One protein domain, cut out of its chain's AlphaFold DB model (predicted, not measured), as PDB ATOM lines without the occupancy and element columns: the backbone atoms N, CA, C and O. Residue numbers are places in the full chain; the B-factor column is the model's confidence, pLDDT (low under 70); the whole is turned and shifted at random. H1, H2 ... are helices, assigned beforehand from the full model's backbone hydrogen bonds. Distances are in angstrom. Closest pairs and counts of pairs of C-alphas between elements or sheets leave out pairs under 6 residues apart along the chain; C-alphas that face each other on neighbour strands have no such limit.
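Overview. This is residues 54 to 102 of the 102 residues of the protein "Putative transposase" of Mycobacterium xenopi 4042 (UniProt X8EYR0). One long helix, H1, makes the length of this domain, with an unnamed stretch at each of its ends turned to the same side of it. From the first printed residue, residues 54 to 62 run beside the first part of H1 and turn into it; at its far end the chain folds back into the one-turn helix H2, and residues 97 to 102 stick out beyond. The printed part has 49 residues with two named helices, H1 then H2, and no named strand; its class is all helix, with 29 of the 49 residues in the helices. The whole is loose, with a radius of gyration of the C-alphas of 13.7 A, and flat, spanning 39 by 25 by 13 A.

Arrangement. H1, residues 63 to 87, and H2, residues 89 to 92, touch, with 6 pairs of C-alphas within 8 A. H1 touches H2 with residues 81 to 86 alone. The closest C-alphas of the two are those of Thr 85 and Ala 92, 4.1 A apart. In H1 every O i to N i+4 pair is within hydrogen-bond range, while H2 is too short for such a pair and has its 1 pair of O i to N i+3 within range.

Along the chain. H1 runs from Phe 63, with its C-alpha at (123.414, 85.653, 156.368), to Ala 87, with its C-alpha at (120.637, 121.016, 152.953), a length of 35.6 A. H2 runs from Gly 89 to Ala 92, 5.8 A, and ends with C-alpha 92 at (124.875, 117.918, 148.527).

Size, cuts and confidence. The two C-alphas farthest apart are those of Leu 62 and Gly 89, at 39.6 A. The link from H1 to H2 is tight, and the printed part has no cut. Residues 97 to 102 stand free. The mean pLDDT of the printed part is 83.1, and residues 94 to 102 are under 70.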
ATOM      1  N   PRO A  54     129.160 101.657 155.405       88.25
ATOM      2  CA  PRO A  54     128.490 100.574 156.132       88.25
ATOM      3  C   PRO A  54     128.762  99.160 155.598       88.25
ATOM      4  O   PRO A  54     128.463  98.196 156.303       88.25
ATOM      5  N   LEU A  55     129.287  99.011 154.377       90.56
ATOM      6  CA  LEU A  55     129.690  97.706 153.838       90.56
ATOM      7  C   LEU A  55     131.176  97.399 154.023       90.56
ATOM      8  O   LEU A  55     131.579  96.271 153.739       90.56
ATOM      9  N   ALA A  56     131.967  98.332 154.562       92.31
ATOM     10  CA  ALA A  56     133.362  98.071 154.902       92.31
ATOM     11  C   ALA A  56     133.479  96.943 155.942       92.31
ATOM     12  O   ALA A  56     134.436  96.168 155.926       92.31
ATOM     13  N   HIS A  57     132.468  96.809 156.811       88.19
ATOM     14  CA  HIS A  57     132.384  95.755 157.813       88.19
ATOM     15  C   HIS A  57     130.966  95.198 157.923       88.19
ATOM     16  O   HIS A  57     130.013  95.904 158.249       88.19
ATOM     17  N   ILE A  58     130.840  93.894 157.701       91.75
ATOM     18  CA  ILE A  58     129.587  93.169 157.890       91.75
ATOM     19  C   ILE A  58     129.497  92.705 159.355       91.75
ATOM     20  O   ILE A  58     130.421  92.048 159.835       91.75
ATOM     21  N   PRO A  59     128.419  93.037 160.088       92.44
ATOM     22  CA  PRO A  59     128.410  92.963 161.552       92.44
ATOM     23  C   PRO A  59     128.166  91.561 162.127       92.44
ATOM     24  O   PRO A  59     128.297  91.372 163.335       92.44
ATOM     25  N   SER A  60     127.768  90.579 161.312       93.56
ATOM     26  CA  SER A  60     127.405  89.239 161.784       93.56
ATOM     27  C   SER A  60     127.959  88.129 160.892       93.56
ATOM     28  O   SER A  60     128.163  88.309 159.695       93.56
ATOM     29  N   GLY A  61     128.144  86.935 161.462       95.75
ATOM     30  CA  GLY A  61     128.396  85.705 160.703       95.75
ATOM     31  C   GLY A  61     127.128  85.080 160.099       95.75
ATOM     32  O   GLY A  61     127.219  84.102 159.363       95.75
ATOM     33  N   LEU A  62     125.940  85.617 160.409       97.31
ATOM     34  CA  LEU A  62     124.654  85.084 159.953       97.31
ATOM     35  C   LEU A  62     124.144  85.829 158.716       97.31
ATOM     36  O   LEU A  62     123.897  87.034 158.759       97.31
ATOM     37  N   PHE A  63     123.880  85.088 157.638       95.25
ATOM     38  CA  PHE A  63     123.414  85.653 156.368       95.25
ATOM     39  C   PHE A  63     122.123  86.474 156.511       95.25
ATOM     40  O   PHE A  63     122.079  87.627 156.094       95.25
ATOM     41  N   ALA A  64     121.096  85.920 157.164       97.50
ATOM     42  CA  ALA A  64     119.811  86.604 157.333       97.50
ATOM     43  C   ALA A  64     119.941  87.918 158.125       97.50
ATOM     44  O   ALA A  64     119.318  88.919 157.768       97.50
ATOM     45  N   ALA A  65     120.793  87.937 159.158       96.81
ATOM     46  CA  ALA A  65     121.076  89.148 159.923       96.81
ATOM     47  C   ALA A  65     121.775  90.207 159.055       96.81
ATOM     48  O   ALA A  65     121.411  91.380 159.101       96.81
ATOM     49  N   ASN A  66     122.714  89.790 158.202       95.62
ATOM     50  CA  ASN A  66     123.405  90.686 157.277       95.62
ATOM     51  C   ASN A  66     122.490  91.224 156.170       95.62
ATOM     52  O   ASN A  66     122.647  92.372 155.767       95.62
ATOM     53  N   CYS A  67     121.505  90.451 155.705       96.19
ATOM     54  CA  CYS A  67     120.491  90.948 154.771       96.19
ATOM     55  C   CYS A  67     119.624  92.043 155.404       96.19
ATOM     56  O   CYS A  67     119.399  93.080 154.781       96.19
ATOM     57  N   ALA A  68     119.164  91.832 156.642       96.75
ATOM     58  CA  ALA A  68     118.403  92.841 157.376       96.75
ATOM     59  C   ALA A  68     119.247  94.102 157.631       96.75
ATOM     60  O   ALA A  68     118.787  95.216 157.379       96.75
ATOM     61  N   TRP A  69     120.508  93.925 158.040       95.75
ATOM     62  CA  TRP A  69     121.475  95.012 158.191       95.75
ATOM     63  C   TRP A  69     121.657  95.808 156.897       95.75
ATOM     64  O   TRP A  69     121.527  97.030 156.908       95.75
ATOM     65  N   LEU A  70     121.905  95.124 155.774       95.50
ATOM     66  CA  LEU A  70     122.082  95.747 154.464       95.50
ATOM     67  C   LEU A  70     120.861  96.587 154.075       95.50
ATOM     68  O   LEU A  70     121.021  97.718 153.621       95.50
ATOM     69  N   ALA A  71     119.646  96.070 154.285       96.12
ATOM     70  CA  ALA A  71     118.421  96.812 153.996       96.12
ATOM     71  C   ALA A  71     118.339  98.113 154.813       96.12
ATOM     72  O   ALA A  71     118.105  99.183 154.249       96.12
ATOM     73  N   CYS A  72     118.599  98.044 156.124       95.50
ATOM     74  CA  CYS A  72     118.635  99.225 156.987       95.50
ATOM     75  C   CYS A  72     119.730 100.219 156.569       95.50
ATOM     76  O   CYS A  72     119.460 101.416 156.477       95.50
ATOM     77  N   ALA A  73     120.937  99.734 156.272       94.69
ATOM     78  CA  ALA A  73     122.067 100.558 155.855       94.69
ATOM     79  C   ALA A  73     121.785 101.308 154.544       94.69
ATOM     80  O   ALA A  73     122.045 102.506 154.456       94.69
ATOM     81  N   VAL A  74     121.196 100.639 153.547       95.00
ATOM     82  CA  VAL A  74     120.820 101.259 152.265       95.00
ATOM     83  C   VAL A  74     119.734 102.321 152.456       95.00
ATOM     84  O   VAL A  74     119.834 103.406 151.882       95.00
ATOM     85  N   ILE A  75     118.713 102.048 153.278       96.12
ATOM     86  CA  ILE A  75     117.664 103.033 153.587       96.12
ATOM     87  C   ILE A  75     118.281 104.261 154.264       96.12
ATOM     88  O   ILE A  75     118.065 105.381 153.804       96.12
ATOM     89  N   ALA A  76     119.085 104.061 155.313       95.00
ATOM     90  CA  ALA A  76     119.739 105.148 156.036       95.00
ATOM     91  C   ALA A  76     120.658 105.977 155.125       95.00
ATOM     92  O   ALA A  76     120.592 107.205 155.143       95.00
ATOM     93  N   HIS A  77     121.454 105.318 154.277       91.56
ATOM     94  CA  HIS A  77     122.324 105.973 153.301       91.56
ATOM     95  C   HIS A  77     121.528 106.854 152.325       91.56
ATOM     96  O   HIS A  77     121.856 108.026 152.129       91.56
ATOM     97  N   ASN A  78     120.437 106.330 151.757       92.12
ATOM     98  CA  ASN A  78     119.590 107.080 150.829       92.12
ATOM     99  C   ASN A  78     118.901 108.274 151.502       92.12
ATOM    100  O   ASN A  78     118.824 109.348 150.902       92.12
ATOM    101  N   LEU A  79     118.435 108.111 152.745       94.38
ATOM    102  CA  LEU A  79     117.841 109.200 153.521       94.38
ATOM    103  C   LEU A  79     118.868 110.293 153.826       94.38
ATOM    104  O   LEU A  79     118.587 111.465 153.590       94.38
ATOM    105  N   LEU A  80     120.069 109.924 154.279       90.81
ATOM    106  CA  LEU A  80     121.138 110.884 154.552       90.81
ATOM    107  C   LEU A  80     121.526 111.658 153.288       90.81
ATOM    108  O   LEU A  80     121.649 112.881 153.324       90.81
ATOM    109  N   ARG A  81     121.641 110.969 152.150       88.38
ATOM    110  CA  ARG A  81     121.939 111.591 150.856       88.38
ATOM    111  C   ARG A  81     120.826 112.540 150.396       88.38
ATOM    112  O   ARG A  81     121.114 113.618 149.873       88.38
ATOM    113  N   ALA A  82     119.558 112.175 150.601       91.81
ATOM    114  CA  ALA A  82     118.420 113.041 150.293       91.81
ATOM    115  C   ALA A  82     118.417 114.302 151.170       91.81
ATOM    116  O   ALA A  82     118.293 115.410 150.649       91.81
ATOM    117  N   VAL A  83     118.634 114.147 152.478       94.25
ATOM    118  CA  VAL A  83     118.743 115.270 153.418       94.25
ATOM    119  C   VAL A  83     119.931 116.168 153.065       94.25
ATOM    120  O   VAL A  83     119.767 117.382 153.019       94.25
ATOM    121  N   GLY A  84     121.094 115.602 152.736       90.81
ATOM    122  CA  GLY A  84     122.263 116.372 152.301       90.81
ATOM    123  C   GLY A  84     122.008 117.166 151.016       90.81
ATOM    124  O   GLY A  84     122.386 118.333 150.917       90.81
ATOM    125  N   THR A  85     121.271 116.580 150.067       90.06
ATOM    126  CA  THR A  85     120.833 117.280 148.847       90.06
ATOM    127  C   THR A  85     119.919 118.466 149.170       90.06
ATOM    128  O   THR A  85     120.079 119.530 148.576       90.06
ATOM    129  N   LEU A  86     118.986 118.306 150.116       93.94
ATOM    130  CA  LEU A  86     118.095 119.385 150.562       93.94
ATOM    131  C   LEU A  86     118.837 120.474 151.351       93.94
ATOM    132  O   LEU A  86     118.520 121.650 151.208       93.94
ATOM    133  N   ALA A  87     119.821 120.092 152.168       92.75
ATOM    134  CA  ALA A  87     120.637 121.016 152.953       92.75
ATOM    135  C   ALA A  87     121.574 121.872 152.080       92.75
ATOM    136  O   ALA A  87     121.902 123.000 152.448       92.75
ATOM    137  N   GLY A  88     121.988 121.364 150.916       89.31
ATOM    138  CA  GLY A  88     122.827 122.097 149.974       89.31
ATOM    139  C   GLY A  88     124.291 122.238 150.417       89.31
ATOM    140  O   GLY A  88     124.761 121.623 151.379       89.31
ATOM    141  N   GLY A  89     125.047 123.055 149.678       86.12
ATOM    142  CA  GLY A  89     126.466 123.307 149.953       86.12
ATOM    143  C   GLY A  89     127.318 122.034 149.888       86.12
ATOM    144  O   GLY A  89     127.142 121.205 148.997       86.12
ATOM    145  N   HIS A  90     128.233 121.866 150.847       80.62
ATOM    146  CA  HIS A  90     129.110 120.689 150.923       80.62
ATOM    147  C   HIS A  90     128.361 119.374 151.208       80.62
ATOM    148  O   HIS A  90     128.876 118.308 150.890       80.62
ATOM    149  N   HIS A  91     127.141 119.434 151.750       79.50
ATOM    150  CA  HIS A  91     126.346 118.245 152.078       79.50
ATOM    151  C   HIS A  91     125.636 117.637 150.857       79.50
ATOM    152  O   HIS A  91     125.180 116.499 150.917       79.50
ATOM    153  N   ALA A  92     125.547 118.375 149.744       80.81
ATOM    154  CA  ALA A  92     124.875 117.918 148.527       80.81
ATOM    155  C   ALA A  92     125.759 117.035 147.627       80.81
ATOM    156  O   ALA A  92     125.274 116.484 146.637       80.81
ATOM    157  N   VAL A  93     127.052 116.907 147.941       72.31
ATOM    158  CA  VAL A  93     128.027 116.165 147.132       72.31
ATOM    159  C   VAL A  93     128.445 114.892 147.869       72.31
ATOM    160  O   VAL A  93     128.789 114.924 149.048       72.31
ATOM    161  N   ALA A  94     128.421 113.763 147.160       63.84
ATOM    162  CA  ALA A  94     128.946 112.488 147.649       63.84
ATOM    163  C   ALA A  94     130.468 112.600 147.911       63.84
ATOM    164  O   ALA A  94     131.155 113.313 147.176       63.84
ATOM    165  N   ARG A  95     130.990 111.952 148.966       63.78
ATOM    166  CA  ARG A  95     132.326 112.216 149.569       63.78
ATOM    167  C   ARG A  95     132.563 113.629 150.154       63.78
ATOM    168  O   ARG A  95     133.702 114.082 150.229       63.78
ATOM    169  N   GLY A  96     131.527 114.328 150.625       48.25
ATOM    170  CA  GLY A  96     131.643 115.664 151.246       48.25
ATOM    171  C   GLY A  96     132.452 115.760 152.557       48.25
ATOM    172  O   GLY A  96     132.659 116.864 153.055       48.25
ATOM    173  N   LEU A  97     132.932 114.644 153.115       42.81
ATOM    174  CA  LEU A  97     133.800 114.613 154.296       42.81
ATOM    175  C   LEU A  97     135.027 113.733 154.011       42.81
ATOM    176  O   LEU A  97     134.894 112.508 153.995       42.81
ATOM    177  N   PRO A  98     136.233 114.296 153.803       37.28
ATOM    178  CA  PRO A  98     137.442 113.521 154.023       37.28
ATOM    179  C   PRO A  98     137.455 113.065 155.487       37.28
ATOM    180  O   PRO A  98     137.272 113.870 156.401       37.28
ATOM    181  N   CYS A  99     137.676 111.772 155.715       34.62
ATOM    182  CA  CYS A  99     138.026 111.248 157.032       34.62
ATOM    183  C   CYS A  99     139.430 111.763 157.399       34.62
ATOM    184  O   CYS A  99     140.428 111.093 157.162       34.62
ATOM    185  N   ALA A 100     139.506 113.016 157.849       36.72
ATOM    186  CA  ALA A 100     140.677 113.670 158.432       36.72
ATOM    187  C   ALA A 100     140.231 114.988 159.088       36.72
ATOM    188  O   ALA A 100     140.587 116.082 158.655       36.72
ATOM    189  N   ALA A 101     139.384 114.879 160.108       33.16
ATOM    190  CA  ALA A 101     139.099 115.967 161.037       33.16
ATOM    191  C   ALA A 101     138.870 115.378 162.437       33.16
ATOM    192  O   ALA A 101     137.788 115.482 163.008       33.16
ATOM    193  N   THR A 102     139.904 114.708 162.940       37.81
ATOM    194  CA  THR A 102     140.158 114.433 164.360       37.81
ATOM    195  C   THR A 102     141.651 114.523 164.577       37.81
ATOM    196  O   THR A 102     142.366 113.923 163.741       37.81
TER     197      THR A 102